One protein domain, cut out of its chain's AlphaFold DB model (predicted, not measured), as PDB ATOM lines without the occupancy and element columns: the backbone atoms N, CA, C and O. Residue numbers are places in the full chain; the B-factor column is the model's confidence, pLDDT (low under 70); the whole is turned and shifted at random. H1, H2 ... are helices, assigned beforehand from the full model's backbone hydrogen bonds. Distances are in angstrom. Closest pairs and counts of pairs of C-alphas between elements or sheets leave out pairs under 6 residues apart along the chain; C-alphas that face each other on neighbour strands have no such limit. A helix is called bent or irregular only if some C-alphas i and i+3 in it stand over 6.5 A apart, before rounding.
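Overview. This is residues 95 to 282 of the 313 residues of an uncharacterized protein of Legionellales bacterium (UniProt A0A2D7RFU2). A long rod of helices: H1 runs along much of its length, H2 folds back along H1, H3 and H4 return beside H2b, and H5 packs on H1. Residues 210 to 215, of which 214 and 215 belong to H3, stick out at one end. The 188 printed residues hold five named helices, H1 to H5, and no named strand; the class is all helix. The whole is loose, with a radius of gyration of the C-alphas of 23.5 A and spans of 84 by 32 by 21 A.

Along the chain. H1, residues 95 to 146, begins at C-alpha (2.027, 11.517, 8.577) and is 70.7 A long; it is irregular, C-alphas 137 and 140 being 7.1 A apart, with a kink of 56 degrees near residue 140. H2, residues 158 to 209, was assigned as one helix by its hydrogen bonds but is bent, with C-alphas 169 and 172 6.8 A apart. Its arms are H2a, residues 158 to 169, 17.1 A, and H2b, residues 172 to 209, 52.6 A. H3, residues 214 to 240, is 39.4 A; H4, residues 242 to 253, 16.2 A; H5, residues 263 to 282, 28.7 A, ending at (8.461, 10.801, 20.801).

Arrangement. H1, H2b and H3 form an up-and-down bundle, each running against the one before. H2b and H3, a hairpin, touch at C-alphas of Gly 182 and Tyr 240, 4.6 A, the closest. H1 touches H5, closest C-alphas Ile 101 and Ala 282, 6.4 A, at a shallow tilt of 24 degrees, opposite ways. H2b and H5 are apart. Every O i to N i+4 pair is within hydrogen-bond range in H2a, H3, H4 and H5; H1 has 42 of 48, H2b 32 of 34.

Size, cuts and confidence. The C-alphas farthest apart, Ala 151 and Ser 213, are 84.0 A apart. The printed part has no cut; the link H1 to H2 is long. The pLDDT is under 70 at residue 95 and residues 148 to 158, 211 to 218 and 255 to 282.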
ATOM      1  N   ALA A  95       1.854  10.069   8.570       68.06
ATOM      2  CA  ALA A  95       2.027  11.517   8.577       68.06
ATOM      3  C   ALA A  95       2.053  12.084  10.007       68.06
ATOM      4  O   ALA A  95       2.898  12.920  10.319       68.06
ATOM      5  N   GLY A  96       1.180  11.592  10.894       71.38
ATOM      6  CA  GLY A  96       1.125  12.008  12.297       71.38
ATOM      7  C   GLY A  96       2.405  11.676  13.065       71.38
ATOM      8  O   GLY A  96       2.951  12.532  13.762       71.38
ATOM      9  N   THR A  97       2.940  10.466  12.886       73.62
ATOM     10  CA  THR A  97       4.207  10.061  13.519       73.62
ATOM     11  C   THR A  97       5.402  10.854  12.981       73.62
ATOM     12  O   THR A  97       6.217  11.333  13.770       73.62
ATOM     13  N   LEU A  98       5.488  11.082  11.665       72.06
ATOM     14  CA  LEU A  98       6.528  11.931  11.070       72.06
ATOM     15  C   LEU A  98       6.442  13.385  11.554       72.06
ATOM     16  O   LEU A  98       7.469  13.986  11.875       72.06
ATOM     17  N   ALA A  99       5.234  13.943  11.657       74.94
ATOM     18  CA  ALA A  99       5.022  15.289  12.179       74.94
ATOM     19  C   ALA A  99       5.507  15.410  13.634       74.94
ATOM     20  O   ALA A  99       6.225  16.353  13.970       74.94
ATOM     21  N   GLN A 100       5.204  14.426  14.483       75.19
ATOM     22  CA  GLN A 100       5.652  14.407  15.879       75.19
ATOM     23  C   GLN A 100       7.181  14.309  16.009       75.19
ATOM     24  O   GLN A 100       7.789  14.985  16.847       75.19
ATOM     25  N   ILE A 101       7.821  13.518  15.144       76.12
ATOM     26  CA  ILE A 101       9.282  13.433  15.057       76.12
ATOM     27  C   ILE A 101       9.881  14.792  14.669       76.12
ATOM     28  O   ILE A 101      10.835  15.235  15.306       76.12
ATOM     29  N   MET A 102       9.319  15.488  13.675       78.19
ATOM     30  CA  MET A 102       9.799  16.818  13.272       78.19
ATOM     31  C   MET A 102       9.678  17.847  14.397       78.19
ATOM     32  O   MET A 102      10.611  18.618  14.617       78.19
ATOM     33  N   VAL A 103       8.581  17.819  15.159       80.81
ATOM     34  CA  VAL A 103       8.417  18.682  16.340       80.81
ATOM     35  C   VAL A 103       9.486  18.381  17.391       80.81
ATOM     36  O   VAL A 103      10.101  19.301  17.928       80.81
ATOM     37  N   SER A 104       9.771  17.102  17.642       78.56
ATOM     38  CA  SER A 104      10.803  16.684  18.601       78.56
ATOM     39  C   SER A 104      12.206  17.122  18.166       78.56
ATOM     40  O   SER A 104      12.984  17.623  18.976       78.56
ATOM     41  N   VAL A 105      12.526  17.000  16.876       83.50
ATOM     42  CA  VAL A 105      13.794  17.487  16.317       83.50
ATOM     43  C   VAL A 105      13.901  19.010  16.429       83.50
ATOM     44  O   VAL A 105      14.940  19.522  16.851       83.50
ATOM     45  N   GLY A 106      12.819  19.730  16.126       80.88
ATOM     46  CA  GLY A 106      12.745  21.179  16.294       80.88
ATOM     47  C   GLY A 106      12.975  21.612  17.742       80.88
ATOM     48  O   GLY A 106      13.730  22.550  17.988       80.88
ATOM     49  N   PHE A 107      12.409  20.890  18.712       84.56
ATOM     50  CA  PHE A 107      12.656  21.139  20.133       84.56
ATOM     51  C   PHE A 107      14.132  20.940  20.507       84.56
ATOM     52  O   PHE A 107      14.716  21.777  21.195       84.56
ATOM     53  N   ILE A 108      14.765  19.866  20.026       84.19
ATOM     54  CA  ILE A 108      16.175  19.581  20.325       84.19
ATOM     55  C   ILE A 108      17.084  20.684  19.763       84.19
ATOM     56  O   ILE A 108      17.900  21.249  20.488       84.19
ATOM     57  N   ILE A 109      16.941  21.025  18.483       83.50
ATOM     58  CA  ILE A 109      17.823  22.011  17.844       83.50
ATOM     59  C   ILE A 109      17.496  23.438  18.309       83.50
ATOM     60  O   ILE A 109      18.400  24.249  18.478       83.50
ATOM     61  N   GLY A 110      16.221  23.762  18.521       82.75
ATOM     62  CA  GLY A 110      15.791  25.117  18.869       82.75
ATOM     63  C   GLY A 110      15.912  25.437  20.356       82.75
ATOM     64  O   GLY A 110      16.447  26.479  20.721       82.75
ATOM     65  N   VAL A 111      15.421  24.548  21.221       87.69
ATOM     66  CA  VAL A 111      15.335  24.795  22.669       87.69
ATOM     67  C   VAL A 111      16.533  24.197  23.393       87.69
ATOM     68  O   VAL A 111      17.229  24.903  24.122       87.69
ATOM     69  N   TYR A 112      16.806  22.907  23.185       85.81
ATOM     70  CA  TYR A 112      17.854  22.217  23.940       85.81
ATOM     71  C   TYR A 112      19.251  22.751  23.603       85.81
ATOM     72  O   TYR A 112      20.000  23.095  24.514       85.81
ATOM     73  N   VAL A 113      19.594  22.890  22.318       88.75
ATOM     74  CA  VAL A 113      20.912  23.413  21.908       88.75
ATOM     75  C   VAL A 113      21.139  24.843  22.408       88.75
ATOM     76  O   VAL A 113      22.228  25.146  22.892       88.75
ATOM     77  N   ALA A 114      20.112  25.696  22.368       89.75
ATOM     78  CA  ALA A 114      20.189  27.058  22.895       89.75
ATOM     79  C   ALA A 114      20.359  27.102  24.426       89.75
ATOM     80  O   ALA A 114      20.958  28.039  24.948       89.75
ATOM     81  N   ALA A 115      19.870  26.088  25.146       89.25
ATOM     82  CA  ALA A 115      19.990  25.989  26.599       89.25
ATOM     83  C   ALA A 115      21.353  25.454  27.079       89.25
ATOM     84  O   ALA A 115      21.711  25.678  28.237       89.25
ATOM     85  N   ILE A 116      22.136  24.782  26.220       90.94
ATOM     86  CA  ILE A 116      23.443  24.196  26.584       90.94
ATOM     87  C   ILE A 116      24.373  25.202  27.293       90.94
ATOM     88  O   ILE A 116      24.870  24.860  28.367       90.94
ATOM     89  N   PRO A 117      24.611  26.426  26.781       90.94
ATOM     90  CA  PRO A 117      25.532  27.367  27.423       90.94
ATOM     91  C   PRO A 117      25.109  27.695  28.861       90.94
ATOM     92  O   PRO A 117      25.936  27.697  29.773       90.94
ATOM     93  N   THR A 118      23.807  27.900  29.076       91.25
ATOM     94  CA  THR A 118      23.225  28.201  30.388       91.25
ATOM     95  C   THR A 118      23.348  27.018  31.346       91.25
ATOM     96  O   THR A 118      23.716  27.208  32.504       91.25
ATOM     97  N   ILE A 119      23.097  25.791  30.872       91.38
ATOM     98  CA  ILE A 119      23.226  24.568  31.679       91.38
ATOM     99  C   ILE A 119      24.671  24.397  32.161       91.38
ATOM    100  O   ILE A 119      24.904  24.197  33.351       91.38
ATOM    101  N   TYR A 120      25.650  24.516  31.262       90.44
ATOM    102  CA  TYR A 120      27.066  24.362  31.613       90.44
ATOM    103  C   TYR A 120      27.541  25.461  32.569       90.44
ATOM    104  O   TYR A 120      28.278  25.172  33.513       90.44
ATOM    105  N   TYR A 121      27.087  26.701  32.369       91.00
ATOM    106  CA  TYR A 121      27.384  27.806  33.278       91.00
ATOM    107  C   TYR A 121      26.835  27.550  34.690       91.00
ATOM    108  O   TYR A 121      27.575  27.681  35.663       91.00
ATOM    109  N   LEU A 122      25.570  27.127  34.809       91.50
ATOM    110  CA  LEU A 122      24.942  26.815  36.097       91.50
ATOM    111  C   LEU A 122      25.637  25.656  36.816       91.50
ATOM    112  O   LEU A 122      25.917  25.761  38.007       91.50
ATOM    113  N   LEU A 123      25.963  24.575  36.102       90.50
ATOM    114  CA  LEU A 123      26.695  23.439  36.670       90.50
ATOM    115  C   LEU A 123      28.099  23.842  37.151       90.50
ATOM    116  O   LEU A 123      28.532  23.423  38.223       90.50
ATOM    117  N   GLY A 124      28.796  24.705  36.405       89.50
ATOM    118  CA  GLY A 124      30.068  25.273  36.847       89.50
ATOM    119  C   GLY A 124      29.919  26.176  38.073       89.50
ATOM    120  O   GLY A 124      30.738  26.114  38.987       89.50
ATOM    121  N   ALA A 125      28.863  26.990  38.129       90.81
ATOM    122  CA  ALA A 125      28.603  27.871  39.264       90.81
ATOM    123  C   ALA A 125      28.276  27.066  40.532       90.81
ATOM    124  O   ALA A 125      28.752  27.403  41.614       90.81
ATOM    125  N   LEU A 126      27.532  25.963  40.393       91.38
ATOM    126  CA  LEU A 126      27.285  25.002  41.470       91.38
ATOM    127  C   LEU A 126      28.584  24.355  41.960       91.38
ATOM    128  O   LEU A 126      28.816  24.300  43.165       91.38
ATOM    129  N   SER A 127      29.455  23.922  41.043       87.75
ATOM    130  CA  SER A 127      30.780  23.396  41.392       87.75
ATOM    131  C   SER A 127      31.612  24.405  42.176       87.75
ATOM    132  O   SER A 127      32.256  24.041  43.157       87.75
ATOM    133  N   TRP A 128      31.598  25.669  41.755       91.00
ATOM    134  CA  TRP A 128      32.321  26.726  42.445       91.00
ATOM    135  C   TRP A 128      31.772  26.966  43.855       91.00
ATOM    136  O   TRP A 128      32.552  27.018  44.805       91.00
ATOM    137  N   LEU A 129      30.447  27.047  44.013       90.88
ATOM    138  CA  LEU A 129      29.811  27.180  45.327       90.88
ATOM    139  C   LEU A 129      30.160  26.011  46.253       90.88
ATOM    140  O   LEU A 129      30.423  26.232  47.434       90.88
ATOM    141  N   LEU A 130      30.218  24.786  45.726       89.75
ATOM    142  CA  LEU A 130      30.639  23.620  46.499       89.75
ATOM    143  C   LEU A 130      32.084  23.775  46.995       89.75
ATOM    144  O   LEU A 130      32.336  23.595  48.183       89.75
ATOM    145  N   SER A 131      33.008  24.216  46.133       86.88
ATOM    146  CA  SER A 131      34.395  24.493  46.535       86.88
ATOM    147  C   SER A 131      34.515  25.615  47.574       86.88
ATOM    148  O   SER A 131      35.396  25.563  48.429       86.88
ATOM    149  N   VAL A 132      33.629  26.620  47.551       91.50
ATOM    150  CA  VAL A 132      33.568  27.651  48.606       91.50
ATOM    151  C   VAL A 132      33.177  27.023  49.945       91.50
ATOM    152  O   VAL A 132      33.829  27.287  50.952       91.50
ATOM    153  N   ILE A 133      32.148  26.169  49.962       91.75
ATOM    154  CA  ILE A 133      31.690  25.477  51.177       91.75
ATOM    155  C   ILE A 133      32.789  24.554  51.720       91.75
ATOM    156  O   ILE A 133      33.096  24.604  52.911       91.75
ATOM    157  N   GLU A 134      33.425  23.762  50.854       88.12
ATOM    158  CA  GLU A 134      34.582  22.931  51.208       88.12
ATOM    159  C   GLU A 134      35.705  23.773  51.816       88.12
ATOM    160  O   GLU A 134      36.290  23.394  52.830       88.12
ATOM    161  N   GLY A 135      35.959  24.960  51.258       88.12
ATOM    162  CA  GLY A 135      36.951  25.883  51.787       88.12
ATOM    163  C   GLY A 135      36.591  26.469  53.146       88.12
ATOM    164  O   GLY A 135      37.470  26.596  53.992       88.12
ATOM    165  N   MET A 136      35.316  26.762  53.408       90.50
ATOM    166  CA  MET A 136      34.865  27.230  54.724       90.50
ATOM    167  C   MET A 136      35.063  26.164  55.808       90.50
ATOM    168  O   MET A 136      35.489  26.486  56.916       90.50
ATOM    169  N   VAL A 137      34.789  24.898  55.484       90.44
ATOM    170  CA  VAL A 137      34.965  23.766  56.408       90.44
ATOM    171  C   VAL A 137      36.445  23.398  56.566       90.44
ATOM    172  O   VAL A 137      36.889  23.079  57.667       90.44
ATOM    173  N   GLY A 138      37.225  23.467  55.486       84.88
ATOM    174  CA  GLY A 138      38.650  23.137  55.468       84.88
ATOM    175  C   GLY A 138      39.565  24.233  56.020       84.88
ATOM    176  O   GLY A 138      40.680  23.929  56.446       84.88
ATOM    177  N   ALA A 139      39.115  25.492  56.064       86.50
ATOM    178  CA  ALA A 139      39.929  26.642  56.471       86.50
ATOM    179  C   ALA A 139      40.619  26.490  57.845       86.50
ATOM    180  O   ALA A 139      41.813  26.786  57.922       86.50
ATOM    181  N   PRO A 140      39.964  25.997  58.919       83.75
ATOM    182  CA  PRO A 140      40.635  25.798  60.208       83.75
ATOM    183  C   PRO A 140      41.763  24.762  60.137       83.75
ATOM    184  O   PRO A 140      42.810  24.923  60.762       83.75
ATOM    185  N   LEU A 141      41.564  23.706  59.346       82.06
ATOM    186  CA  LEU A 141      42.524  22.620  59.170       82.06
ATOM    187  C   LEU A 141      43.730  23.080  58.338       82.06
ATOM    188  O   LEU A 141      44.878  22.788  58.671       82.06
ATOM    189  N   ILE A 142      43.459  23.877  57.303       82.06
ATOM    190  CA  ILE A 142      44.453  24.567  56.480       82.06
ATOM    191  C   ILE A 142      45.299  25.521  57.336       82.06
ATOM    192  O   ILE A 142      46.528  25.486  57.261       82.06
ATOM    193  N   ALA A 143      44.662  26.327  58.189       81.81
ATOM    194  CA  ALA A 143      45.352  27.259  59.077       81.81
ATOM    195  C   ALA A 143      46.292  26.531  60.055       81.81
ATOM    196  O   ALA A 143      47.443  26.934  60.212       81.81
ATOM    197  N   LEU A 144      45.854  25.414  60.645       78.50
ATOM    198  CA  LEU A 144      46.699  24.534  61.466       78.50
ATOM    199  C   LEU A 144      47.893  23.978  60.675       78.50
ATOM    200  O   LEU A 144      49.023  23.994  61.165       78.50
ATOM    201  N   GLY A 145      47.669  23.547  59.433       73.50
ATOM    202  CA  GLY A 145      48.713  23.033  58.543       73.50
ATOM    203  C   GLY A 145      49.795  24.058  58.180       73.50
ATOM    204  O   GLY A 145      50.935  23.666  57.935       73.50
ATOM    205  N   MET A 146      49.474  25.357  58.199       72.25
ATOM    206  CA  MET A 146      50.435  26.444  57.966       72.25
ATOM    207  C   MET A 146      51.355  26.720  59.166       72.25
ATOM    208  O   MET A 146      52.420  27.306  58.996       72.25
ATOM    209  N   THR A 147      50.971  26.302  60.376       72.00
ATOM    210  CA  THR A 147      51.735  26.590  61.608       72.00
ATOM    211  C   THR A 147      52.878  25.610  61.888       72.00
ATOM    212  O   THR A 147      53.711  25.884  62.750       72.00
ATOM    213  N   VAL A 148      52.957  24.488  61.161       68.81
ATOM    214  CA  VAL A 148      53.983  23.452  61.359       68.81
ATOM    215  C   VAL A 148      55.062  23.562  60.269       68.81
ATOM    216  O   VAL A 148      54.833  23.120  59.139       68.81
ATOM    217  N   PRO A 149      56.253  24.121  60.562       57.97
ATOM    218  CA  PRO A 149      57.337  24.192  59.589       57.97
ATOM    219  C   PRO A 149      57.952  22.805  59.349       57.97
ATOM    220  O   PRO A 149      58.315  22.094  60.286       57.97
ATOM    221  N   ARG A 150      58.112  22.417  58.078       59.53
ATOM    222  CA  ARG A 150      58.851  21.213  57.656       59.53
ATOM    223  C   ARG A 150      60.266  21.620  57.238       59.53
ATOM    224  O   ARG A 150      60.433  22.546  56.448       59.53
ATOM    225  N   ALA A 151      61.288  20.949  57.768       45.50
ATOM    226  CA  ALA A 151      62.685  21.267  57.474       45.50
ATOM    227  C   ALA A 151      62.995  21.086  55.973       45.50
ATOM    228  O   ALA A 151      62.797  20.001  55.433       45.50
ATOM    229  N   GLY A 152      63.486  22.144  55.314       62.22
ATOM    230  CA  GLY A 152      63.975  22.106  53.926       62.22
ATOM    231  C   GLY A 152      63.086  22.762  52.860       62.22
ATOM    232  O   GLY A 152      63.512  22.860  51.713       62.22
ATOM    233  N   THR A 153      61.895  23.264  53.198       57.34
ATOM    234  CA  THR A 153      61.037  23.997  52.246       57.34
ATOM    235  C   THR A 153      60.458  25.229  52.929       57.34
ATOM    236  O   THR A 153      59.786  25.104  53.947       57.34
ATOM    237  N   LEU A 154      60.695  26.419  52.369       55.56
ATOM    238  CA  LEU A 154      60.229  27.691  52.942       55.56
ATOM    239  C   LEU A 154      58.691  27.788  53.053       55.56
ATOM    240  O   LEU A 154      58.212  28.577  53.857       55.56
ATOM    241  N   LEU A 155      57.932  26.968  52.305       57.03
ATOM    242  CA  LEU A 155      56.459  26.956  52.298       57.03
ATOM    243  C   LEU A 155      55.787  25.591  52.589       57.03
ATOM    244  O   LEU A 155      54.572  25.560  52.751       57.03
ATOM    245  N   GLY A 156      56.525  24.480  52.718       63.03
ATOM    246  CA  GLY A 156      56.006  23.163  53.150       63.03
ATOM    247  C   GLY A 156      54.570  22.797  52.698       63.03
ATOM    248  O   GLY A 156      54.253  22.822  51.516       63.03
ATOM    249  N   ASN A 157      53.685  22.466  53.654       63.56
ATOM    250  CA  ASN A 157      52.257  22.157  53.417       63.56
ATOM    251  C   ASN A 157      51.374  23.406  53.160       63.56
ATOM    252  O   ASN A 157      50.194  23.269  52.826       63.56
ATOM    253  N   ALA A 158      51.914  24.616  53.328       67.12
ATOM    254  CA  ALA A 158      51.179  25.857  53.092       67.12
ATOM    255  C   ALA A 158      50.971  26.121  51.593       67.12
ATOM    256  O   ALA A 158      49.974  26.735  51.225       67.12
ATOM    257  N   GLU A 159      51.848  25.604  50.726       75.38
ATOM    258  CA  GLU A 159      51.747  25.763  49.270       75.38
ATOM    259  C   GLU A 159      50.430  25.197  48.717       75.38
ATOM    260  O   GLU A 159      49.656  25.928  48.106       75.38
ATOM    261  N   SER A 160      50.100  23.940  49.035       77.62
ATOM    262  CA  SER A 160      48.843  23.299  48.601       77.62
ATOM    263  C   SER A 160      47.598  24.053  49.089       77.62
ATOM    264  O   SER A 160      46.621  24.239  48.362       77.62
ATOM    265  N   SER A 161      47.665  24.576  50.314       78.56
ATOM    266  CA  SER A 161      46.586  25.358  50.915       78.56
ATOM    267  C   SER A 161      46.376  26.714  50.230       78.56
ATOM    268  O   SER A 161      45.240  27.144  50.033       78.56
ATOM    269  N   ILE A 162      47.466  27.381  49.842       83.19
ATOM    270  CA  ILE A 162      47.430  28.640  49.090       83.19
ATOM    271  C   ILE A 162      46.859  28.401  47.687       83.19
ATOM    272  O   ILE A 162      46.022  29.181  47.235       83.19
ATOM    273  N   VAL A 163      47.239  27.303  47.025       83.19
ATOM    274  CA  VAL A 163      46.702  26.918  45.707       83.19
ATOM    275  C   VAL A 163      45.196  26.646  45.769       83.19
ATOM    276  O   VAL A 163      44.454  27.086  44.891       83.19
ATOM    277  N   PHE A 164      44.712  25.991  46.826       83.44
ATOM    278  CA  PHE A 164      43.279  25.771  47.031       83.44
ATOM    279  C   PHE A 164      42.502  27.086  47.233       83.44
ATOM    280  O   PHE A 164      41.448  27.292  46.630       83.44
ATOM    281  N   LEU A 165      43.034  28.015  48.031       84.69
ATOM    282  CA  LEU A 165      42.405  29.321  48.253       84.69
ATOM    283  C   LEU A 165      42.384  30.152  46.956       84.69
ATOM    284  O   LEU A 165      41.379  30.776  46.610       84.69
ATOM    285  N   LEU A 166      43.471  30.087  46.186       86.75
ATOM    286  CA  LEU A 166      43.574  30.706  44.871       86.75
ATOM    287  C   LEU A 166      42.557  30.117  43.878       86.75
ATOM    288  O   LEU A 166      41.962  30.870  43.105       86.75
ATOM    289  N   LYS A 167      42.291  28.801  43.940       86.50
ATOM    290  CA  LYS A 167      41.265  28.132  43.126       86.50
ATOM    291  C   LYS A 167      39.901  28.781  43.299       86.50
ATOM    292  O   LYS A 167      39.296  29.191  42.313       86.50
ATOM    293  N   ILE A 168      39.462  28.953  44.542       89.19
ATOM    294  CA  ILE A 168      38.139  29.505  44.859       89.19
ATOM    295  C   ILE A 168      37.938  30.904  44.255       89.19
ATOM    296  O   ILE A 168      36.855  31.200  43.749       89.19
ATOM    297  N   PHE A 169      38.966  31.757  44.274       89.00
ATOM    298  CA  PHE A 169      38.868  33.122  43.744       89.00
ATOM    299  C   PHE A 169      38.992  33.210  42.220       89.00
ATOM    300  O   PHE A 169      38.373  34.080  41.609       89.00
ATOM    301  N   ILE A 170      39.777  32.330  41.596       90.62
ATOM    302  CA  ILE A 170      40.028  32.359  40.149       90.62
ATOM    303  C   ILE A 170      38.923  31.641  39.357       90.62
ATOM    304  O   ILE A 170      38.612  32.049  38.234       90.62
ATOM    305  N   THR A 171      38.290  30.607  39.925       89.94
ATOM    306  CA  THR A 171      37.262  29.805  39.238       89.94
ATOM    307  C   THR A 171      36.131  30.635  38.606       89.94
ATOM    308  O   THR A 171      35.823  30.365  37.445       89.94
ATOM    309  N   PRO A 172      35.538  31.663  39.253       89.94
ATOM    310  CA  PRO A 172      34.480  32.475  38.638       89.94
ATOM    311  C   PRO A 172      34.918  33.171  37.347       89.94
ATOM    312  O   PRO A 172      34.184  33.181  36.357       89.94
ATOM    313  N   ALA A 173      36.136  33.721  37.337       91.94
ATOM    314  CA  ALA A 173      36.703  34.370  36.160       91.94
ATOM    315  C   ALA A 173      36.991  33.348  35.048       91.94
ATOM    316  O   ALA A 173      36.703  33.596  33.878       91.94
ATOM    317  N   LEU A 174      37.495  32.164  35.409       90.94
ATOM    318  CA  LEU A 174      37.757  31.087  34.450       90.94
ATOM    319  C   LEU A 174      36.494  30.483  33.855       90.94
ATOM    320  O   LEU A 174      36.515  30.073  32.698       90.94
ATOM    321  N   LEU A 175      35.406  30.443  34.613       92.00
ATOM    322  CA  LEU A 175      34.121  29.954  34.139       92.00
ATOM    323  C   LEU A 175      33.583  30.868  33.024       92.00
ATOM    324  O   LEU A 175      33.164  30.381  31.973       92.00
ATOM    325  N   LEU A 176      33.709  32.190  33.191       93.19
ATOM    326  CA  LEU A 176      33.414  33.177  32.144       93.19
ATOM    327  C   LEU A 176      34.326  33.019  30.917       93.19
ATOM    328  O   LEU A 176      33.833  32.956  29.790       93.19
ATOM    329  N   CYS A 177      35.641  32.899  31.118       92.12
ATOM    330  CA  CYS A 177      36.587  32.672  30.019       92.12
ATOM    331  C   CYS A 177      36.295  31.365  29.265       92.12
ATOM    332  O   CYS A 177      36.331  31.334  28.035       92.12
ATOM    333  N   GLY A 178      35.957  30.297  29.987       91.19
ATOM    334  CA  GLY A 178      35.569  29.010  29.424       91.19
ATOM    335  C   GLY A 178      34.285  29.096  28.602       91.19
ATOM    336  O   GLY A 178      34.200  28.470  27.547       91.19
ATOM    337  N   LEU A 179      33.308  29.900  29.033       92.75
ATOM    338  CA  LEU A 179      32.064  30.119  28.293       92.75
ATOM    339  C   LEU A 179      32.328  30.825  26.954       92.75
ATOM    340  O   LEU A 179      31.793  30.415  25.924       92.75
ATOM    341  N   ILE A 180      33.192  31.846  26.957       93.88
ATOM    342  CA  ILE A 180      33.608  32.569  25.746       93.88
ATOM    343  C   ILE A 180      34.392  31.641  24.810       93.88
ATOM    344  O   ILE A 180      34.121  31.595  23.610       93.88
ATOM    345  N   ALA A 181      35.327  30.856  25.350       92.50
ATOM    346  CA  ALA A 181      36.079  29.871  24.577       92.50
ATOM    347  C   ALA A 181      35.156  28.804  23.960       92.50
ATOM    348  O   ALA A 181      35.298  28.475  22.783       92.50
ATOM    349  N   GLY A 182      34.176  28.312  24.722       92.81
ATOM    350  CA  GLY A 182      33.163  27.367  24.252       92.81
ATOM    351  C   GLY A 182      32.288  27.943  23.138       92.81
ATOM    352  O   GLY A 182      32.026  27.250  22.157       92.81
ATOM    353  N   LEU A 183      31.902  29.221  23.236       93.56
ATOM    354  CA  LEU A 183      31.150  29.928  22.194       93.56
ATOM    355  C   LEU A 183      31.940  30.010  20.877       93.56
ATOM    356  O   LEU A 183      31.414  29.663  19.818       93.56
ATOM    357  N   LEU A 184      33.205  30.438  20.941       95.25
ATOM    358  CA  LEU A 184      34.077  30.533  19.764       95.25
ATOM    359  C   LEU A 184      34.313  29.156  19.134       95.25
ATOM    360  O   LEU A 184      34.187  29.000  17.918       95.25
ATOM    361  N   LEU A 185      34.597  28.147  19.963       93.88
ATOM    362  CA  LEU A 185      34.819  26.777  19.512       93.88
ATOM    363  C   LEU A 185      33.562  26.189  18.861       93.88
ATOM    364  O   LEU A 185      33.653  25.600  17.786       93.88
ATOM    365  N   SER A 186      32.389  26.399  19.463       93.50
ATOM    366  CA  SER A 186      31.114  25.936  18.909       93.50
ATOM    367  C   SER A 186      30.847  26.545  17.534       93.50
ATOM    368  O   SER A 186      30.395  25.834  16.642       93.50
ATOM    369  N   ASN A 187      31.145  27.831  17.328       94.12
ATOM    370  CA  ASN A 187      30.940  28.483  16.032       94.12
ATOM    371  C   ASN A 187      31.808  27.838  14.932       94.12
ATOM    372  O   ASN A 187      31.304  27.441  13.882       94.12
ATOM    373  N   VAL A 188      33.097  27.623  15.215       95.25
ATOM    374  CA  VAL A 188      34.020  26.957  14.279       95.25
ATOM    375  C   VAL A 188      33.583  25.518  13.989       95.25
ATOM    376  O   VAL A 188      33.559  25.099  12.831       95.25
ATOM    377  N   MET A 189      33.195  24.762  15.020       93.06
ATOM    378  CA  MET A 189      32.788  23.362  14.867       93.06
ATOM    379  C   MET A 189      31.480  23.209  14.085       93.06
ATOM    380  O   MET A 189      31.363  22.296  13.269       93.06
ATOM    381  N   LEU A 190      30.513  24.108  14.283       92.56
ATOM    382  CA  LEU A 190      29.272  24.125  13.503       92.56
ATOM    383  C   LEU A 190      29.530  24.507  12.039       92.56
ATOM    384  O   LEU A 190      28.951  23.896  11.141       92.56
ATOM    385  N   GLY A 191      30.438  25.455  11.784       91.81
ATOM    386  CA  GLY A 191      30.874  25.788  10.427       91.81
ATOM    387  C   GLY A 191      31.496  24.588   9.706       91.81
ATOM    388  O   GLY A 191      31.119  24.275   8.575       91.81
ATOM    389  N   LEU A 192      32.388  23.861  10.387       93.12
ATOM    390  CA  LEU A 192      33.012  22.649   9.852       93.12
ATOM    391  C   LEU A 192      31.983  21.537   9.595       93.12
ATOM    392  O   LEU A 192      32.026  20.886   8.550       93.12
ATOM    393  N   LEU A 193      31.042  21.336  10.525       92.81
ATOM    394  CA  LEU A 193      29.960  20.365  10.375       92.81
ATOM    395  C   LEU A 193      29.127  20.662   9.129       92.81
ATOM    396  O   LEU A 193      28.890  19.762   8.328       92.81
ATOM    397  N   ASN A 194      28.699  21.911   8.949       91.56
ATOM    398  CA  ASN A 194      27.874  22.293   7.807       91.56
ATOM    399  C   ASN A 194      28.590  22.011   6.489       91.56
ATOM    400  O   ASN A 194      27.997  21.424   5.585       91.56
ATOM    401  N   GLN A 195      29.885  22.324   6.414       91.50
ATOM    402  CA  GLN A 195      30.679  22.030   5.227       91.50
ATOM    403  C   GLN A 195      30.794  20.522   4.959       91.50
ATOM    404  O   GLN A 195      30.669  20.088   3.815       91.50
ATOM    405  N   ALA A 196      30.982  19.710   6.003       88.88
ATOM    406  CA  ALA A 196      31.042  18.255   5.878       88.88
ATOM    407  C   ALA A 196      29.691  17.637   5.467       88.88
ATOM    408  O   ALA A 196      29.654  16.631   4.758       88.88
ATOM    409  N   MET A 197      28.573  18.231   5.894       87.88
ATOM    410  CA  MET A 197      27.236  17.674   5.681       87.88
ATOM    411  C   MET A 197      26.657  17.943   4.288       87.88
ATOM    412  O   MET A 197      25.819  17.162   3.846       87.88
ATOM    413  N   ILE A 198      27.110  18.968   3.557       86.69
ATOM    414  CA  ILE A 198      26.605  19.276   2.201       86.69
ATOM    415  C   ILE A 198      26.787  18.083   1.243       86.69
ATOM    416  O   ILE A 198      25.854  17.689   0.536       86.69
ATOM    417  N   GLY A 199      27.971  17.461   1.249       83.06
ATOM    418  CA  GLY A 199      28.247  16.282   0.420       83.06
ATOM    419  C   GLY A 199      27.475  15.043   0.882       83.06
ATOM    420  O   GLY A 199      26.955  14.287   0.061       83.06
ATOM    421  N   PHE A 200      27.341  14.868   2.198       87.00
ATOM    422  CA  PHE A 200      26.626  13.736   2.783       87.00
ATOM    423  C   PHE A 200      25.116  13.787   2.508       87.00
ATOM    424  O   PHE A 200      24.548  12.769   2.126       87.00
ATOM    425  N   ILE A 201      24.477  14.959   2.624       86.62
ATOM    426  CA  ILE A 201      23.052  15.163   2.296       86.62
ATOM    427  C   ILE A 201      22.755  14.715   0.874       86.62
ATOM    428  O   ILE A 201      21.782  14.004   0.644       86.62
ATOM    429  N   THR A 202      23.601  15.125  -0.068       84.12
ATOM    430  CA  THR A 202      23.379  14.844  -1.485       84.12
ATOM    431  C   THR A 202      23.436  13.339  -1.739       84.12
ATOM    432  O   THR A 202      22.495  12.791  -2.298       84.12
ATOM    433  N   GLY A 203      24.470  12.651  -1.239       84.31
ATOM    434  CA  GLY A 203      24.586  11.194  -1.373       84.31
ATOM    435  C   GLY A 203      23.504  10.414  -0.614       84.31
ATOM    436  O   GLY A 203      23.048   9.364  -1.069       84.31
ATOM    437  N   PHE A 204      23.061  10.926   0.535       85.12
ATOM    438  CA  PHE A 204      21.988  10.323   1.319       85.12
ATOM    439  C   PHE A 204      20.639  10.440   0.597       85.12
ATOM    440  O   PHE A 204      19.937   9.443   0.438       85.12
ATOM    441  N   LEU A 205      20.293  11.630   0.096       82.88
ATOM    442  CA  LEU A 205      19.044  11.854  -0.632       82.88
ATOM    443  C   LEU A 205      19.009  11.108  -1.967       82.88
ATOM    444  O   LEU A 205      17.979  10.511  -2.272       82.88
ATOM    445  N   THR A 206      20.109  11.064  -2.730       82.81
ATOM    446  CA  THR A 206      20.149  10.295  -3.986       82.81
ATOM    447  C   THR A 206      19.911   8.810  -3.729       82.81
ATOM    448  O   THR A 206      19.039   8.218  -4.361       82.81
ATOM    449  N   SER A 207      20.569   8.240  -2.712       81.75
ATOM    450  CA  SER A 207      20.389   6.834  -2.323       81.75
ATOM    451  C   SER A 207      18.929   6.495  -1.992       81.75
ATOM    452  O   SER A 207      18.447   5.428  -2.359       81.75
ATOM    453  N   PHE A 208      18.205   7.402  -1.322       75.69
ATOM    454  CA  PHE A 208      16.782   7.228  -0.995       75.69
ATOM    455  C   PHE A 208      15.832   7.539  -2.161       75.69
ATOM    456  O   PHE A 208      14.763   6.930  -2.253       75.69
ATOM    457  N   SER A 209      16.211   8.443  -3.064       72.00
ATOM    458  CA  SER A 209      15.447   8.719  -4.287       72.00
ATOM    459  C   SER A 209      15.487   7.542  -5.270       72.00
ATOM    460  O   SER A 209      14.496   7.253  -5.929       72.00
ATOM    461  N   GLU A 210      16.584   6.779  -5.293       73.62
ATOM    462  CA  GLU A 210      16.719   5.544  -6.082       73.62
ATOM    463  C   GLU A 210      15.904   4.362  -5.508       73.62
ATOM    464  O   GLU A 210      15.739   3.327  -6.162       73.62
ATOM    465  N   LEU A 211      15.392   4.499  -4.278       65.25
ATOM    466  CA  LEU A 211      14.650   3.464  -3.550       65.25
ATOM    467  C   LEU A 211      13.127   3.490  -3.792       65.25
ATOM    468  O   LEU A 211      12.487   2.475  -3.518       65.25
ATOM    469  N   GLY A 212      12.528   4.579  -4.293       61.72
ATOM    470  CA  GLY A 212      11.072   4.641  -4.513       61.72
ATOM    471  C   GLY A 212      10.499   6.034  -4.808       61.72
ATOM    472  O   GLY A 212      11.236   6.983  -5.051       61.72
ATOM    473  N   SER A 213       9.163   6.137  -4.801       66.44
ATOM    474  CA  SER A 213       8.392   7.366  -5.072       66.44
ATOM    475  C   SER A 213       8.559   8.441  -3.983       66.44
ATOM    476  O   SER A 213       9.126   8.183  -2.929       66.44
ATOM    477  N   GLY A 214       8.021   9.653  -4.189       60.25
ATOM    478  CA  GLY A 214       8.212  10.823  -3.307       60.25
ATOM    479  C   GLY A 214       7.984  10.611  -1.795       60.25
ATOM    480  O   GLY A 214       8.576  11.327  -0.985       60.25
ATOM    481  N   ALA A 215       7.220   9.590  -1.388       60.00
ATOM    482  CA  ALA A 215       7.069   9.195   0.015       60.00
ATOM    483  C   ALA A 215       8.386   8.710   0.665       60.00
ATOM    484  O   ALA A 215       8.623   8.987   1.842       60.00
ATOM    485  N   THR A 216       9.286   8.052  -0.080       67.06
ATOM    486  CA  THR A 216      10.611   7.646   0.436       67.06
ATOM    487  C   THR A 216      11.499   8.843   0.720       67.06
ATOM    488  O   THR A 216      12.269   8.830   1.681       67.06
ATOM    489  N   THR A 217      11.358   9.902  -0.077       69.12
ATOM    490  CA  THR A 217      12.126  11.137   0.083       69.12
ATOM    491  C   THR A 217      11.698  11.877   1.351       69.12
ATOM    492  O   THR A 217      12.551  12.368   2.085       69.12
ATOM    493  N   LEU A 218      10.401  11.878   1.686       68.81
ATOM    494  CA  LEU A 218       9.905  12.452   2.945       68.81
ATOM    495  C   LEU A 218      10.443  11.713   4.177       68.81
ATOM    496  O   LEU A 218      10.901  12.348   5.129       68.81
ATOM    497  N   VAL A 219      10.452  10.377   4.148       72.75
ATOM    498  CA  VAL A 219      11.039   9.571   5.232       72.75
ATOM    499  C   VAL A 219      12.549   9.811   5.340       72.75
ATOM    500  O   VAL A 219      13.071   9.946   6.447       72.75
ATOM    501  N   ALA A 220      13.251   9.933   4.210       77.56
ATOM    502  CA  ALA A 220      14.680  10.237   4.178       77.56
ATOM    503  C   ALA A 220      14.989  11.589   4.835       77.56
ATOM    504  O   ALA A 220      15.837  11.662   5.723       77.56
ATOM    505  N   VAL A 221      14.263  12.649   4.466       77.94
ATOM    506  CA  VAL A 221      14.412  13.978   5.082       77.94
ATOM    507  C   VAL A 221      14.170  13.904   6.591       77.94
ATOM    508  O   VAL A 221      14.936  14.481   7.366       77.94
ATOM    509  N   GLY A 222      13.164  13.134   7.017       77.25
ATOM    510  CA  GLY A 222      12.876  12.915   8.430       77.25
ATOM    511  C   GLY A 222      14.046  12.288   9.194       77.25
ATOM    512  O   GLY A 222      14.488  12.824  10.210       77.25
ATOM    513  N   LEU A 223      14.593  11.185   8.679       79.94
ATOM    514  CA  LEU A 223      15.728  10.479   9.282       79.94
ATOM    515  C   LEU A 223      17.006  11.323   9.289       79.94
ATOM    516  O   LEU A 223      17.726  11.350  10.290       79.94
ATOM    517  N   PHE A 224      17.271  12.037   8.193       84.31
ATOM    518  CA  PHE A 224      18.418  12.929   8.096       84.31
ATOM    519  C   PHE A 224      18.349  14.047   9.145       84.31
ATOM    520  O   PHE A 224      19.341  14.327   9.817       84.31
ATOM    521  N   SER A 225      17.167  14.635   9.341       82.25
ATOM    522  CA  SER A 225      16.943  15.688  10.334       82.25
ATOM    523  C   SER A 225      17.255  15.215  11.762       82.25
ATOM    524  O   SER A 225      17.957  15.906  12.499       82.25
ATOM    525  N   ILE A 226      16.840  13.996  12.140       84.12
ATOM    526  CA  ILE A 226      17.165  13.400  13.454       84.12
ATOM    527  C   ILE A 226      18.677  13.217  13.617       84.12
ATOM    528  O   ILE A 226      19.249  13.572  14.651       84.12
ATOM    529  N   PHE A 227      19.332  12.655  12.600       86.38
ATOM    530  CA  PHE A 227      20.774  12.422  12.612       86.38
ATOM    531  C   PHE A 227      21.554  13.732  12.771       86.38
ATOM    532  O   PHE A 227      22.447  13.838  13.615       86.38
ATOM    533  N   TYR A 228      21.167  14.755  12.012       88.44
ATOM    534  CA  TYR A 228      21.779  16.075  12.071       88.44
ATOM    535  C   TYR A 228      21.560  16.750  13.437       88.44
ATOM    536  O   TYR A 228      22.514  17.251  14.038       88.44
ATOM    537  N   ALA A 229      20.343  16.670  13.991       87.50
ATOM    538  CA  ALA A 229      20.018  17.172  15.328       87.50
ATOM    539  C   ALA A 229      20.890  16.548  16.424       87.50
ATOM    540  O   ALA A 229      21.376  17.241  17.326       87.50
ATOM    541  N   TYR A 230      21.106  15.234  16.335       87.50
ATOM    542  CA  TYR A 230      21.940  14.496  17.273       87.50
ATOM    543  C   TYR A 230      23.403  14.948  17.210       87.50
ATOM    544  O   TYR A 230      24.021  15.198  18.250       87.50
ATOM    545  N   ILE A 231      23.956  15.105  16.004       90.56
ATOM    546  CA  ILE A 231      25.349  15.524  15.828       90.56
ATOM    547  C   ILE A 231      25.566  16.951  16.328       90.56
ATOM    548  O   ILE A 231      26.506  17.168  17.095       90.56
ATOM    549  N   ILE A 232      24.689  17.902  15.980       91.00
ATOM    550  CA  ILE A 232      24.762  19.275  16.509       91.00
ATOM    551  C   ILE A 232      24.748  19.243  18.034       91.00
ATOM    552  O   ILE A 232      25.638  19.797  18.679       91.00
ATOM    553  N   SER A 233      23.777  18.543  18.623       89.31
ATOM    554  CA  SER A 233      23.647  18.450  20.078       89.31
ATOM    555  C   SER A 233      24.889  17.838  20.730       89.31
ATOM    556  O   SER A 233      25.268  18.212  21.839       89.31
ATOM    557  N   SER A 234      25.547  16.882  20.072       89.75
ATOM    558  CA  SER A 234      26.803  16.292  20.541       89.75
ATOM    559  C   SER A 234      27.965  17.285  20.482       89.75
ATOM    560  O   SER A 234      28.647  17.500  21.486       89.75
ATOM    561  N   ILE A 235      28.158  17.934  19.334       91.56
ATOM    562  CA  ILE A 235      29.258  18.872  19.091       91.56
ATOM    563  C   ILE A 235      29.164  20.087  20.011       91.56
ATOM    564  O   ILE A 235      30.167  20.469  20.617       91.56
ATOM    565  N   VAL A 236      27.973  20.666  20.164       92.12
ATOM    566  CA  VAL A 236      27.777  21.850  21.008       92.12
ATOM    567  C   VAL A 236      28.079  21.509  22.470       92.12
ATOM    568  O   VAL A 236      28.886  22.187  23.098       92.12
ATOM    569  N   SER A 237      27.552  20.403  23.009       90.19
ATOM    570  CA  SER A 237      27.881  19.994  24.385       90.19
ATOM    571  C   SER A 237      29.369  19.695  24.589       90.19
ATOM    572  O   SER A 237      29.935  20.062  25.617       90.19
ATOM    573  N   ASN A 238      30.030  19.054  23.621       89.44
ATOM    574  CA  ASN A 238      31.472  18.821  23.705       89.44
ATOM    575  C   ASN A 238      32.261  20.134  23.658       89.44
ATOM    576  O   ASN A 238      33.244  20.270  24.384       89.44
ATOM    577  N   SER A 239      31.812  21.118  22.881       91.06
ATOM    578  CA  SER A 239      32.455  22.434  22.812       91.06
ATOM    579  C   SER A 239      32.362  23.173  24.149       91.06
ATOM    580  O   SER A 239      33.366  23.680  24.639       91.06
ATOM    581  N   TYR A 240      31.195  23.151  24.802       90.44
ATOM    582  CA  TYR A 240      31.013  23.758  26.126       90.44
ATOM    583  C   TYR A 240      31.643  22.953  27.276       90.44
ATOM    584  O   TYR A 240      31.888  23.512  28.342       90.44
ATOM    585  N   SER A 241      32.019  21.684  27.067       90.12
ATOM    586  CA  SER A 241      32.784  20.915  28.067       90.12
ATOM    587  C   SER A 241      34.167  21.504  28.370       90.12
ATOM    588  O   SER A 241      34.739  21.227  29.427       90.12
ATOM    589  N   ILE A 242      34.686  22.368  27.486       89.75
ATOM    590  CA  ILE A 242      35.946  23.080  27.715       89.75
ATOM    591  C   ILE A 242      35.902  23.947  28.976       89.75
ATOM    592  O   ILE A 242      36.944  24.151  29.587       89.75
ATOM    593  N   VAL A 243      34.712  24.395  29.402       89.62
ATOM    594  CA  VAL A 243      34.515  25.178  30.631       89.62
ATOM    595  C   VAL A 243      35.107  24.444  31.836       89.62
ATOM    596  O   VAL A 243      35.944  25.003  32.540       89.62
ATOM    597  N   PHE A 244      34.746  23.175  32.032       87.50
ATOM    598  CA  PHE A 244      35.231  22.373  33.160       87.50
ATOM    599  C   PHE A 244      36.712  22.024  33.015       87.50
ATOM    600  O   PHE A 244      37.501  22.197  33.940       87.50
ATOM    601  N   ARG A 245      37.126  21.615  31.810       87.06
ATOM    602  CA  ARG A 245      38.517  21.222  31.546       87.06
ATOM    603  C   ARG A 245      39.494  22.379  31.732       87.06
ATOM    604  O   ARG A 245      40.616  22.153  32.173       87.06
ATOM    605  N   LEU A 246      39.092  23.602  31.396       86.50
ATOM    606  CA  LEU A 246      39.926  24.789  31.561       86.50
ATOM    607  C   LEU A 246      40.160  25.100  33.046       86.50
ATOM    608  O   LEU A 246      41.287  25.404  33.437       86.50
ATOM    609  N   ILE A 247      39.123  24.970  33.875       83.19
ATOM    610  CA  ILE A 247      39.222  25.159  35.329       83.19
ATOM    611  C   ILE A 247      40.202  24.143  35.929       83.19
ATOM    612  O   ILE A 247      41.125  24.525  36.643       83.19
ATOM    613  N   ASP A 248      40.074  22.866  35.573       82.56
ATOM    614  CA  ASP A 248      40.925  21.815  36.142       82.56
ATOM    615  C   ASP A 248      42.390  21.937  35.673       82.56
ATOM    616  O   ASP A 248      43.331  21.813  36.463       82.56
ATOM    617  N   ARG A 249      42.619  22.238  34.386       83.75
ATOM    618  CA  ARG A 249      43.975  22.343  33.812       83.75
ATOM    619  C   ARG A 249      44.748  23.563  34.290       83.75
ATOM    620  O   ARG A 249      45.957  23.481  34.473       83.75
ATOM    621  N   THR A 250      44.082  24.687  34.512       81.06
ATOM    622  CA  THR A 250      44.749  25.888  35.040       81.06
ATOM    623  C   THR A 250      45.244  25.680  36.469       81.06
ATOM    624  O   THR A 250      46.356  26.098  36.781       81.06
ATOM    625  N   MET A 251      44.499  24.950  37.304       75.19
ATOM    626  CA  MET A 251      44.949  24.583  38.653       75.19
ATOM    627  C   MET A 251      46.127  23.609  38.638       75.19
ATOM    628  O   MET A 251      47.024  23.714  39.474       75.19
ATOM    629  N   GLN A 252      46.181  22.718  37.644       80.69
ATOM    630  CA  GLN A 252      47.334  21.843  37.433       80.69
ATOM    631  C   GLN A 252      48.619  22.643  37.168       80.69
ATOM    632  O   GLN A 252      49.677  22.299  37.690       80.69
ATOM    633  N   TYR A 253      48.539  23.725  36.390       79.94
ATOM    634  CA  TYR A 253      49.703  24.574  36.105       79.94
ATOM    635  C   TYR A 253      50.163  25.412  37.302       79.94
ATOM    636  O   TYR A 253      51.304  25.862  37.324       79.94
ATOM    637  N   ILE A 254      49.298  25.591  38.300       73.12
ATOM    638  CA  ILE A 254      49.579  26.331  39.536       73.12
ATOM    639  C   ILE A 254      50.191  25.414  40.622       73.12
ATOM    640  O   ILE A 254      50.661  25.904  41.644       73.12
ATOM    641  N   GLY A 255      50.257  24.096  40.393       64.31
ATOM    642  CA  GLY A 255      50.837  23.123  41.334       64.31
ATOM    643  C   GLY A 255      49.809  22.236  42.048       64.31
ATOM    644  O   GLY A 255      50.172  21.486  42.952       64.31
ATOM    645  N   GLY A 256      48.533  22.283  41.652       62.34
ATOM    646  CA  GLY A 256      47.492  21.402  42.187       62.34
ATOM    647  C   GLY A 256      47.544  19.988  41.592       62.34
ATOM    648  O   GLY A 256      47.698  19.819  40.380       62.34
ATOM    649  N   GLN A 257      47.369  18.956  42.428       57.00
ATOM    650  CA  GLN A 257      47.052  17.613  41.931       57.00
ATOM    651  C   GLN A 257      45.629  17.606  41.358       57.00
ATOM    652  O   GLN A 257      44.717  18.206  41.925       57.00
ATOM    653  N   VAL A 258      45.455  16.965  40.200       50.88
ATOM    654  CA  VAL A 258      44.182  16.940  39.473       50.88
ATOM    655  C   VAL A 258      43.215  15.999  40.187       50.88
ATOM    656  O   VAL A 258      43.216  14.799  39.930       50.88
ATOM    657  N   GLU A 259      42.356  16.536  41.049       53.53
ATOM    658  CA  GLU A 259      41.055  15.911  41.276       53.53
ATOM    659  C   GLU A 259      40.192  16.225  40.058       53.53
ATOM    660  O   GLU A 259      39.727  17.348  39.862       53.53
ATOM    661  N   GLN A 260      40.068  15.233  39.179       51.75
ATOM    662  CA  GLN A 260      39.219  15.298  38.001       51.75
ATOM    663  C   GLN A 260      37.783  15.533  38.472       51.75
ATOM    664  O   GLN A 260      37.210  14.688  39.160       51.75
ATOM    665  N   SER A 261      37.220  16.699  38.152       52.91
ATOM    666  CA  SER A 261      35.902  17.075  38.648       52.91
ATOM    667  C   SER A 261      34.849  16.045  38.203       52.91
ATOM    668  O   SER A 261      34.576  15.871  37.014       52.91
ATOM    669  N   GLY A 262      34.205  15.368  39.164       57.03
ATOM    670  CA  GLY A 262      33.073  14.448  38.925       57.03
ATOM    671  C   GLY A 262      31.848  15.118  38.271       57.03
ATOM    672  O   GLY A 262      30.838  14.484  37.980       57.03
ATOM    673  N   LEU A 263      31.944  16.417  37.997       56.91
ATOM    674  CA  LEU A 263      30.938  17.251  37.357       56.91
ATOM    675  C   LEU A 263      30.897  17.083  35.832       56.91
ATOM    676  O   LEU A 263      29.831  17.273  35.248       56.91
ATOM    677  N   GLU A 264      31.992  16.661  35.176       60.59
ATOM    678  CA  GLU A 264      31.923  16.263  33.756       60.59
ATOM    679  C   GLU A 264      31.018  15.028  33.586       60.59
ATOM    680  O   GLU A 264      30.308  14.904  32.585       60.59
ATOM    681  N   GLU A 265      30.996  14.134  34.580       65.56
ATOM    682  CA  GLU A 265      30.130  12.956  34.596       65.56
ATOM    683  C   GLU A 265      28.675  13.324  34.912       65.56
ATOM    684  O   GLU A 265      27.783  12.890  34.184       65.56
ATOM    685  N   MET A 266      28.424  14.222  35.876       60.72
ATOM    686  CA  MET A 266      27.074  14.755  36.114       60.72
ATOM    687  C   MET A 266      26.513  15.492  34.894       60.72
ATOM    688  O   MET A 266      25.374  15.249  34.513       60.72
ATOM    689  N   ALA A 267      27.299  16.335  34.216       62.78
ATOM    690  CA  ALA A 267      26.849  17.018  33.001       62.78
ATOM    691  C   ALA A 267      26.500  16.023  31.874       62.78
ATOM    692  O   ALA A 267      25.537  16.229  31.128       62.78
ATOM    693  N   LYS A 268      27.248  14.914  31.763       66.06
ATOM    694  CA  LYS A 268      26.945  13.820  30.823       66.06
ATOM    695  C   LYS A 268      25.696  13.033  31.232       66.06
ATOM    696  O   LYS A 268      24.909  12.689  30.352       66.06
ATOM    697  N   GLN A 269      25.486  12.791  32.524       65.69
ATOM    698  CA  GLN A 269      24.303  12.108  33.055       65.69
ATOM    699  C   GLN A 269      23.037  12.962  32.913       65.69
ATOM    700  O   GLN A 269      22.052  12.480  32.365       65.69
ATOM    701  N   THR A 270      23.078  14.258  33.247       62.03
ATOM    702  CA  THR A 270      21.957  15.190  33.027       62.03
ATOM    703  C   THR A 270      21.586  15.283  31.546       62.03
ATOM    704  O   THR A 270      20.408  15.325  31.201       62.03
ATOM    705  N   LYS A 271      22.576  15.252  30.645       62.62
ATOM    706  CA  LYS A 271      22.335  15.157  29.200       62.62
ATOM    707  C   LYS A 271      21.699  13.818  28.790       62.62
ATOM    708  O   LYS A 271      20.856  13.801  27.893       62.62
ATOM    709  N   GLY A 272      22.085  12.713  29.430       64.75
ATOM    710  CA  GLY A 272      21.473  11.394  29.243       64.75
ATOM    711  C   GLY A 272      20.006  11.352  29.681       64.75
ATOM    712  O   GLY A 272      19.160  10.839  28.947       64.75
ATOM    713  N   ASP A 273      19.694  11.983  30.811       61.12
ATOM    714  CA  ASP A 273      18.346  12.031  31.380       61.12
ATOM    715  C   ASP A 273      17.421  12.989  30.621       61.12
ATOM    716  O   ASP A 273      16.287  12.631  30.310       61.12
ATOM    717  N   LEU A 274      17.897  14.162  30.194       56.22
ATOM    718  CA  LEU A 274      17.103  15.042  29.324       56.22
ATOM    719  C   LEU A 274      16.839  14.407  27.946       56.22
ATOM    720  O   LEU A 274      15.786  14.619  27.343       56.22
ATOM    721  N   GLY A 275      17.764  13.568  27.470       58.12
ATOM    722  CA  GLY A 275      17.583  12.756  26.267       58.12
ATOM    723  C   GLY A 275      16.531  11.648  26.413       58.12
ATOM    724  O   GLY A 275      15.906  11.277  25.418       58.12
ATOM    725  N   SER A 276      16.291  11.133  27.625       54.97
ATOM    726  CA  SER A 276      15.257  10.121  27.888       54.97
ATOM    727  C   SER A 276      13.854  10.738  27.994       54.97
ATOM    728  O   SER A 276      12.891  10.154  27.498       54.97
ATOM    729  N   VAL A 277      13.745  11.975  28.491       47.25
ATOM    730  CA  VAL A 277      12.496  12.763  28.472       47.25
ATOM    731  C   VAL A 277      12.053  13.082  27.036       47.25
ATOM    732  O   VAL A 277      10.873  12.972  26.710       47.25
ATOM    733  N   GLY A 278      12.996  13.356  26.126       50.22
ATOM    734  CA  GLY A 278      12.705  13.485  24.690       50.22
ATOM    735  C   GLY A 278      12.168  12.196  24.045       50.22
ATOM    736  O   GLY A 278      11.380  12.258  23.103       50.22
ATOM    737  N   ARG A 279      12.523  11.015  24.578       53.44
ATOM    738  CA  ARG A 279      11.966   9.724  24.129       53.44
ATOM    739  C   ARG A 279      10.544   9.493  24.638       53.44
ATOM    740  O   ARG A 279       9.751   8.910  23.906       53.44
ATOM    741  N   ALA A 280      10.205   9.992  25.826       50.88
ATOM    742  CA  ALA A 280       8.836   9.954  26.345       50.88
ATOM    743  C   ALA A 280       7.875  10.857  25.543       50.88
ATOM    744  O   ALA A 280       6.700  10.537  25.420       50.88
ATOM    745  N   GLY A 281       8.378  11.941  24.937       45.69
ATOM    746  CA  GLY A 281       7.605  12.785  24.014       45.69
ATOM    747  C   GLY A 281       7.500  12.247  22.578       45.69
ATOM    748  O   GLY A 281       6.558  12.593  21.865       45.69
ATOM    749  N   ALA A 282       8.438  11.397  22.143       46.28
ATOM    750  CA  ALA A 282       8.461  10.801  20.801       46.28
ATOM    751  C   ALA A 282       7.779   9.421  20.724       46.28
ATOM    752  O   ALA A 282       7.339   9.008  19.652       46.28
TER     753      ALA A 282